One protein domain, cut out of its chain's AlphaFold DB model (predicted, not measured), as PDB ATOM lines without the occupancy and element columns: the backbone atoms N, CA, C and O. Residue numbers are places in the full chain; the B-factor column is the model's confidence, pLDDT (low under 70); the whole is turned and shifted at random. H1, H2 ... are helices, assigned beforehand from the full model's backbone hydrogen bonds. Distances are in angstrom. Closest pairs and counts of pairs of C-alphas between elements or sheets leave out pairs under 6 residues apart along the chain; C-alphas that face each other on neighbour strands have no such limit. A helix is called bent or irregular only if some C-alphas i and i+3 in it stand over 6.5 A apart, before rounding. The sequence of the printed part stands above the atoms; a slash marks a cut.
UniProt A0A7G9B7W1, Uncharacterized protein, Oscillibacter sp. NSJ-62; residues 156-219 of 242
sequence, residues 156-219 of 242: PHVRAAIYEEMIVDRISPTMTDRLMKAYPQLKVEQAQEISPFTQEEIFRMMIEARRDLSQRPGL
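AT A GLANCE: This is residues 156 to 219 of the 242 residues of an uncharacterized protein of Oscillibacter sp. NSJ-62 (UniProt A0A7G9B7W1). One long helix, H1, bent partway, makes the long axis; H3 packs crosswise on H1a close to the bend, and a short helix, H2, lies near H1b. Residues 156 to 162 and 214 to 219 stick out. The 64 printed residues, with three named helices, H1, H2, H3, are all helix in class and loose, with a radius of gyration of the C-alphas of 13.7 A and spans of 40 by 24 by 22 A.

IN THESE COORDINATES: Find C-alpha 156 at (-35.573, 32.494, 38.548), where H1, residues 156 to 182, begins. By its hydrogen bonds it was assigned as one helix, but it is bent: C-alphas 170 and 173 are 6.9 A apart. Its arms are H1a, residues 156 to 170, 20.9 A, and H1b, residues 173 to 182, 14.1 A. H2, residues 188 to 193, 10.5 A, is only just irregular: C-alphas 190 and 193 are 6.7 A apart. H3, residues 199 to 214, runs 22.3 A to C-alpha 214 at (-19.971, 34.013, 32.673).

HOW THE PARTS SIT: The arms' lines stand at a steep tilt of 46 degrees. Look at residues 167 to 170 of H1a and 206 to 210 of H3: there alone the two touch, about perpendicular at 77 degrees, the closest C-alphas, of Ile 167 and Ala 209, 5.6 A apart. H1b and H2 are close but not clearly touching, the closest C-alphas, of Leu 179 and Ala 191, 7.8 A apart. H1b and H3 are only just apart, 8.5 A at the closest. Every O i to N i+4 pair is within hydrogen-bond range in H1a, H1b and H3; in H2, 0 of 2 are, and 1 of 3 O i to N i+3 pairs.

THE WHOLE: The C-alphas farthest apart, of Pro 156 and Gln 185, are 41.8 A apart. The printed part has no cut, and both links are tight. The mean pLDDT of the printed part is 73.2; look for low confidence at residues 186 to 200, among others.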
ATOM      1  N   PRO A 156     -36.761  31.933  37.903       88.25
ATOM      2  CA  PRO A 156     -35.573  32.494  38.548       88.25
ATOM      3  C   PRO A 156     -34.997  31.727  39.747       88.25
ATOM      4  O   PRO A 156     -33.772  31.709  39.887       88.25
ATOM      5  N   HIS A 157     -35.821  31.125  40.607       89.25
ATOM      6  CA  HIS A 157     -35.359  30.349  41.766       89.25
ATOM      7  C   HIS A 157     -34.761  29.013  41.323       89.25
ATOM      8  O   HIS A 157     -33.673  28.658  41.775       89.25
ATOM      9  N   VAL A 158     -35.399  28.327  40.371       91.81
ATOM     10  CA  VAL A 158     -34.848  27.126  39.722       91.81
ATOM     11  C   VAL A 158     -33.505  27.451  39.067       91.81
ATOM     12  O   VAL A 158     -32.519  26.745  39.271       91.81
ATOM     13  N   ARG A 159     -33.421  28.571  38.339       90.12
ATOM     14  CA  ARG A 159     -32.168  29.040  37.732       90.12
ATOM     15  C   ARG A 159     -31.075  29.294  38.756       90.12
ATOM     16  O   ARG A 159     -29.925  28.932  38.519       90.12
ATOM     17  N   ALA A 160     -31.418  29.955  39.856       87.31
ATOM     18  CA  ALA A 160     -30.471  30.258  40.917       87.31
ATOM     19  C   ALA A 160     -29.911  28.970  41.537       87.31
ATOM     20  O   ALA A 160     -28.694  28.857  41.658       87.31
ATOM     21  N   ALA A 161     -30.772  27.990  41.824       90.38
ATOM     22  CA  ALA A 161     -30.365  26.696  42.365       90.38
ATOM     23  C   ALA A 161     -29.449  25.924  41.398       90.38
ATOM     24  O   ALA A 161     -28.407  25.421  41.805       90.38
ATOM     25  N   ILE A 162     -29.763  25.899  40.095       90.56
ATOM     26  CA  ILE A 162     -28.893  25.262  39.088       90.56
ATOM     27  C   ILE A 162     -27.525  25.956  39.017       90.56
ATOM     28  O   ILE A 162     -26.492  25.287  38.977       90.56
ATOM     29  N   TYR A 163     -27.486  27.292  39.013       87.81
ATOM     30  CA  TYR A 163     -26.214  28.018  39.003       87.81
ATOM     31  C   TYR A 163     -25.389  27.776  40.266       87.81
ATOM     32  O   TYR A 163     -24.162  27.737  40.181       87.81
ATOM     33  N   GLU A 164     -26.037  27.619  41.417       87.25
ATOM     34  CA  GLU A 164     -25.363  27.250  42.656       87.25
ATOM     35  C   GLU A 164     -24.664  25.894  42.520       87.25
ATOM     36  O   GLU A 164     -23.469  25.821  42.796       87.25
ATOM     37  N   GLU A 165     -25.332  24.873  41.972       89.44
ATOM     38  CA  GLU A 165     -24.713  23.564  41.699       89.44
ATOM     39  C   GLU A 165     -23.499  23.684  40.773       89.44
ATOM     40  O   GLU A 165     -22.421  23.165  41.065       89.44
ATOM     41  N   MET A 166     -23.627  24.450  39.684       87.75
ATOM     42  CA  MET A 166     -22.521  24.694  38.750       87.75
ATOM     43  C   MET A 166     -21.323  25.373  39.429       87.75
ATOM     44  O   MET A 166     -20.168  25.074  39.115       87.75
ATOM     45  N   ILE A 167     -21.579  26.307  40.351       83.50
ATOM     46  CA  ILE A 167     -20.542  26.997  41.126       83.50
ATOM     47  C   ILE A 167     -19.890  26.028  42.114       83.50
ATOM     48  O   ILE A 167     -18.660  25.954  42.154       83.50
ATOM     49  N   VAL A 168     -20.685  25.277  42.879       83.06
ATOM     50  CA  VAL A 168     -20.211  24.306  43.874       83.06
ATOM     51  C   VAL A 168     -19.336  23.241  43.215       83.06
ATOM     52  O   VAL A 168     -18.214  23.001  43.671       83.06
ATOM     53  N   ASP A 169     -19.766  22.669  42.092       83.31
ATOM     54  CA  ASP A 169     -18.981  21.687  41.340       83.31
ATOM     55  C   ASP A 169     -17.659  22.269  40.823       83.31
ATOM     56  O   ASP A 169     -16.623  21.595  40.823       83.31
ATOM     57  N   ARG A 170     -17.663  23.543  40.416       79.62
ATOM     58  CA  ARG A 170     -16.468  24.230  39.915       79.62
ATOM     59  C   ARG A 170     -15.443  24.501  41.014       79.62
ATOM     60  O   ARG A 170     -14.246  24.361  40.758       79.62
ATOM     61  N   ILE A 171     -15.885  24.883  42.213       76.56
ATOM     62  CA  ILE A 171     -14.986  25.193  43.336       76.56
ATOM     63  C   ILE A 171     -14.545  23.944  44.102       76.56
ATOM     64  O   ILE A 171     -13.470  23.952  44.705       76.56
ATOM     65  N   SER A 172     -15.330  22.863  44.059       75.44
ATOM     66  CA  SER A 172     -15.098  21.636  44.833       75.44
ATOM     67  C   SER A 172     -13.685  21.049  44.675       75.44
ATOM     68  O   SER A 172     -13.074  20.708  45.692       75.44
ATOM     69  N   PRO A 173     -13.082  20.964  43.468       73.69
ATOM     70  CA  PRO A 173     -11.699  20.507  43.320       73.69
ATOM     71  C   PRO A 173     -10.686  21.430  43.999       73.69
ATOM     72  O   PRO A 173      -9.759  20.947  44.645       73.69
ATOM     73  N   THR A 174     -10.866  22.749  43.895       70.75
ATOM     74  CA  THR A 174     -10.004  23.737  44.560       70.75
ATOM     75  C   THR A 174     -10.143  23.651  46.076       70.75
ATOM     76  O   THR A 174      -9.139  23.713  46.782       70.75
ATOM     77  N   MET A 175     -11.368  23.465  46.582       70.88
ATOM     78  CA  MET A 175     -11.608  23.216  48.003       70.88
ATOM     79  C   MET A 175     -10.906  21.932  48.444       70.88
ATOM     80  O   MET A 175     -10.177  21.944  49.427       70.88
ATOM     81  N   THR A 176     -11.040  20.850  47.677       69.44
ATOM     82  CA  THR A 176     -10.397  19.559  47.967       69.44
ATOM     83  C   THR A 176      -8.869  19.674  47.993       69.44
ATOM     84  O   THR A 176      -8.242  19.225  48.947       69.44
ATOM     85  N   ASP A 177      -8.255  20.312  46.990       71.75
ATOM     86  CA  ASP A 177      -6.800  20.517  46.929       71.75
ATOM     87  C   ASP A 177      -6.293  21.333  48.127       71.75
ATOM     88  O   ASP A 177      -5.304  20.972  48.767       71.75
ATOM     89  N   ARG A 178      -6.998  22.412  48.486       72.00
ATOM     90  CA  ARG A 178      -6.637  23.231  49.651       72.00
ATOM     91  C   ARG A 178      -6.817  22.482  50.971       72.00
ATOM     92  O   ARG A 178      -5.953  22.596  51.835       72.00
ATOM     93  N   LEU A 179      -7.883  21.692  51.104       69.81
ATOM     94  CA  LEU A 179      -8.136  20.804  52.243       69.81
ATOM     95  C   LEU A 179      -6.981  19.817  52.444       69.81
ATOM     96  O   LEU A 179      -6.417  19.744  53.534       69.81
ATOM     97  N   MET A 180      -6.590  19.117  51.377       71.38
ATOM     98  CA  MET A 180      -5.483  18.158  51.404       71.38
ATOM     99  C   MET A 180      -4.141  18.826  51.735       71.38
ATOM    100  O   MET A 180      -3.321  18.236  52.432       71.38
ATOM    101  N   LYS A 181      -3.906  20.062  51.274       77.31
ATOM    102  CA  LYS A 181      -2.689  20.825  51.604       77.31
ATOM    103  C   LYS A 181      -2.655  21.294  53.056       77.31
ATOM    104  O   LYS A 181      -1.601  21.225  53.683       77.31
ATOM    105  N   ALA A 182      -3.775  21.793  53.576       72.44
ATOM    106  CA  ALA A 182      -3.868  22.289  54.948       72.44
ATOM    107  C   ALA A 182      -3.823  21.148  55.977       72.44
ATOM    108  O   ALA A 182      -3.251  21.314  57.054       72.44
ATOM    109  N   TYR A 183      -4.371  19.980  55.626       72.88
ATOM    110  CA  TYR A 183      -4.427  18.803  56.491       72.88
ATOM    111  C   TYR A 183      -4.008  17.539  55.722       72.88
ATOM    112  O   TYR A 183      -4.861  16.742  55.333       72.88
ATOM    113  N   PRO A 184      -2.698  17.302  55.520       73.50
ATOM    114  CA  PRO A 184      -2.190  16.160  54.744       73.50
ATOM    115  C   PRO A 184      -2.614  14.780  55.269       73.50
ATOM    116  O   PRO A 184      -2.624  13.799  54.532       73.50
ATOM    117  N   GLN A 185      -2.949  14.698  56.556       76.44
ATOM    118  CA  GLN A 185      -3.427  13.502  57.249       76.44
ATOM    119  C   GLN A 185      -4.945  13.276  57.134       76.44
ATOM    120  O   GLN A 185      -5.440  12.245  57.589       76.44
ATOM    121  N   LEU A 186      -5.689  14.239  56.582       64.50
ATOM    122  CA  LEU A 186      -7.140  14.175  56.447       64.50
ATOM    123  C   LEU A 186      -7.504  13.155  55.368       64.50
ATOM    124  O   LEU A 186      -7.172  13.317  54.193       64.50
ATOM    125  N   LYS A 187      -8.211  12.096  55.760       65.31
ATOM    126  CA  LYS A 187      -8.848  11.199  54.795       65.31
ATOM    127  C   LYS A 187     -10.088  11.898  54.241       65.31
ATOM    128  O   LYS A 187     -10.852  12.468  55.016       65.31
ATOM    129  N   VAL A 188     -10.280  11.883  52.921       54.91
ATOM    130  CA  VAL A 188     -11.360  12.622  52.228       54.91
ATOM    131  C   VAL A 188     -12.738  12.276  52.798       54.91
ATOM    132  O   VAL A 188     -13.606  13.142  52.867       54.91
ATOM    133  N   GLU A 189     -12.913  11.050  53.298       54.69
ATOM    134  CA  GLU A 189     -14.163  10.601  53.916       54.69
ATOM    135  C   GLU A 189     -14.454  11.263  55.281       54.69
ATOM    136  O   GLU A 189     -15.598  11.279  55.714       54.69
ATOM    137  N   GLN A 190     -13.450  11.835  55.958       53.41
ATOM    138  CA  GLN A 190     -13.573  12.523  57.257       53.41
ATOM    139  C   GLN A 190     -13.638  14.056  57.124       53.41
ATOM    140  O   GLN A 190     -13.917  14.759  58.090       53.41
ATOM    141  N   ALA A 191     -13.377  14.588  55.926       52.12
ATOM    142  CA  ALA A 191     -13.337  16.023  55.640       52.12
ATOM    143  C   ALA A 191     -14.726  16.684  55.573       52.12
ATOM    144  O   ALA A 191     -14.826  17.909  55.589       52.12
ATOM    145  N   GLN A 192     -15.793  15.884  55.481       47.91
ATOM    146  CA  GLN A 192     -17.160  16.364  55.256       47.91
ATOM    147  C   GLN A 192     -17.758  17.119  56.458       47.91
ATOM    148  O   GLN A 192     -18.724  17.854  56.282       47.91
ATOM    149  N   GLU A 193     -17.175  16.996  57.656       50.84
ATOM    150  CA  GLU A 193     -17.731  17.583  58.887       50.84
ATOM    151  C   GLU A 193     -17.055  18.887  59.336       50.84
ATOM    152  O   GLU A 193     -17.547  19.561  60.239       50.84
ATOM    153  N   ILE A 194     -15.934  19.279  58.724       52.94
ATOM    154  CA  ILE A 194     -15.144  20.426  59.182       52.94
ATOM    155  C   ILE A 194     -14.706  21.226  57.958       52.94
ATOM    156  O   ILE A 194     -13.646  20.967  57.398       52.94
ATOM    157  N   SER A 195     -15.517  22.193  57.518       56.03
ATOM    158  CA  SER A 195     -15.069  23.147  56.496       56.03
ATOM    159  C   SER A 195     -13.950  24.012  57.093       56.03
ATOM    160  O   SER A 195     -14.218  24.778  58.020       56.03
ATOM    161  N   PRO A 196     -12.698  23.922  56.608       60.62
ATOM    162  CA  PRO A 196     -11.575  24.690  57.143       60.62
ATOM    163  C   PRO A 196     -11.514  26.107  56.563       60.62
ATOM    164  O   PRO A 196     -10.599  26.863  56.877       60.62
ATOM    165  N   PHE A 197     -12.433  26.434  55.653       64.94
ATOM    166  CA  PHE A 197     -12.451  27.691  54.926       64.94
ATOM    167  C   PHE A 197     -13.252  28.731  55.687       64.94
ATOM    168  O   PHE A 197     -14.349  28.468  56.185       64.94
ATOM    169  N   THR A 198     -12.726  29.947  55.704       67.56
ATOM    170  CA  THR A 198     -13.494  31.105  56.149       67.56
ATOM    171  C   THR A 198     -14.614  31.421  55.151       67.56
ATOM    172  O   THR A 198     -14.545  31.076  53.968       67.56
ATOM    173  N   GLN A 199     -15.648  32.133  55.610       63.66
ATOM    174  CA  GLN A 199     -16.731  32.597  54.732       63.66
ATOM    175  C   GLN A 199     -16.213  33.466  53.575       63.66
ATOM    176  O   GLN A 199     -16.706  33.353  52.456       63.66
ATOM    177  N   GLU A 200     -15.192  34.294  53.817       66.81
ATOM    178  CA  GLU A 200     -14.572  35.140  52.791       66.81
ATOM    179  C   GLU A 200     -13.912  34.307  51.683       66.81
ATOM    180  O   GLU A 200     -14.048  34.617  50.498       66.81
ATOM    181  N   GLU A 201     -13.219  33.225  52.043       70.62
ATOM    182  CA  GLU A 201     -12.560  32.353  51.071       70.62
ATOM    183  C   GLU A 201     -13.560  31.607  50.199       70.62
ATOM    184  O   GLU A 201     -13.362  31.545  48.984       70.62
ATOM    185  N   ILE A 202     -14.640  31.102  50.801       70.38
ATOM    186  CA  ILE A 202     -15.752  30.485  50.074       70.38
ATOM    187  C   ILE A 202     -16.365  31.515  49.122       70.38
ATOM    188  O   ILE A 202     -16.483  31.253  47.927       70.38
ATOM    189  N   PHE A 203     -16.666  32.719  49.611       69.12
ATOM    190  CA  PHE A 203     -17.270  33.778  48.806       69.12
ATOM    191  C   PHE A 203     -16.386  34.201  47.624       69.12
ATOM    192  O   PHE A 203     -16.868  34.328  46.498       69.12
ATOM    193  N   ARG A 204     -15.073  34.355  47.836       74.00
ATOM    194  CA  ARG A 204     -14.121  34.648  46.756       74.00
ATOM    195  C   ARG A 204     -14.101  33.534  45.711       74.00
ATOM    196  O   ARG A 204     -14.163  33.828  44.521       74.00
ATOM    197  N   MET A 205     -14.064  32.272  46.141       75.56
ATOM    198  CA  MET A 205     -14.098  31.120  45.233       75.56
ATOM    199  C   MET A 205     -15.410  31.072  44.435       75.56
ATOM    200  O   MET A 205     -15.384  30.794  43.238       75.56
ATOM    201  N   MET A 206     -16.544  31.422  45.052       74.00
ATOM    202  CA  MET A 206     -17.830  31.548  44.357       74.00
ATOM    203  C   MET A 206     -17.822  32.673  43.313       74.00
ATOM    204  O   MET A 206     -18.318  32.477  42.204       74.00
ATOM    205  N   ILE A 207     -17.247  33.842  43.627       75.62
ATOM    206  CA  ILE A 207     -17.107  34.948  42.663       75.62
ATOM    207  C   ILE A 207     -16.235  34.524  41.480       75.62
ATOM    208  O   ILE A 207     -16.602  34.780  40.332       75.62
ATOM    209  N   GLU A 208     -15.099  33.880  41.745       80.62
ATOM    210  CA  GLU A 208     -14.189  33.375  40.713       80.62
ATOM    211  C   GLU A 208     -14.891  32.350  39.815       80.62
ATOM    212  O   GLU A 208     -14.878  32.501  38.596       80.62
ATOM    213  N   ALA A 209     -15.597  31.376  40.395       75.69
ATOM    214  CA  ALA A 209     -16.367  30.394  39.637       75.69
ATOM    215  C   ALA A 209     -17.485  31.040  38.804       75.69
ATOM    216  O   ALA A 209     -17.651  30.713  37.631       75.69
ATOM    217  N   ARG A 210     -18.224  32.004  39.364       74.06
ATOM    218  CA  ARG A 210     -19.264  32.743  38.634       74.06
ATOM    219  C   ARG A 210     -18.681  33.555  37.477       74.06
ATOM    220  O   ARG A 210     -19.258  33.599  36.388       74.06
ATOM    221  N   ARG A 211     -17.534  34.201  37.692       76.88
ATOM    222  CA  ARG A 211     -16.802  34.909  36.638       76.88
ATOM    223  C   ARG A 211     -16.357  33.944  35.541       76.88
ATOM    224  O   ARG A 211     -16.605  34.229  34.377       76.88
ATOM    225  N   ASP A 212     -15.783  32.802  35.900       76.62
ATOM    226  CA  ASP A 212     -15.390  31.759  34.949       76.62
ATOM    227  C   ASP A 212     -16.583  31.273  34.119       76.62
ATOM    228  O   ASP A 212     -16.473  31.179  32.898       76.62
ATOM    229  N   LEU A 213     -17.727  31.003  34.758       72.81
ATOM    230  CA  LEU A 213     -18.954  30.567  34.087       72.81
ATOM    231  C   LEU A 213     -19.477  31.634  33.116       72.81
ATOM    232  O   LEU A 213     -19.783  31.311  31.972       72.81
ATOM    233  N   SER A 214     -19.516  32.904  33.531       69.94
ATOM    234  CA  SER A 214     -19.971  34.013  32.673       69.94
ATOM    235  C   SER A 214     -19.015  34.348  31.523       69.94
ATOM    236  O   SER A 214     -19.455  34.795  30.468       69.94
ATOM    237  N   GLN A 215     -17.710  34.132  31.698       71.19
ATOM    238  CA  GLN A 215     -16.691  34.388  30.672       71.19
ATOM    239  C   GLN A 215     -16.410  33.162  29.802       71.19
ATOM    240  O   GLN A 215     -15.569  33.214  28.899       71.19
ATOM    241  N   ARG A 216     -17.088  32.045  30.074       69.06
ATOM    242  CA  ARG A 216     -16.833  30.783  29.403       69.06
ATOM    243  C   ARG A 216     -17.229  30.913  27.933       69.06
ATOM    244  O   ARG A 216     -18.404  31.128  27.641       69.06
ATOM    245  N   PRO A 217     -16.290  30.750  26.984       67.50
ATOM    246  CA  PRO A 217     -16.634  30.839  25.578       67.50
ATOM    247  C   PRO A 217     -17.657  29.751  25.246       67.50
ATOM    248  O   PRO A 217     -17.465  28.575  25.594       67.50
ATOM    249  N   GLY A 218     -18.746  30.163  24.597       76.94
ATOM    250  CA  GLY A 218     -19.734  29.251  24.039       76.94
ATOM    251  C   GLY A 218     -19.096  28.313  23.016       76.94
ATOM    252  O   GLY A 218     -18.023  28.588  22.461       76.94
ATOM    253  N   LEU A 219     -19.750  27.179  22.770       86.19
ATOM    254  CA  LEU A 219     -19.373  26.326  21.651       86.19
ATOM    255  C   LEU A 219     -19.565  27.118  20.349       86.19
ATOM    256  O   LEU A 219     -20.558  27.817  20.173       86.19
TER     257      LEU A 219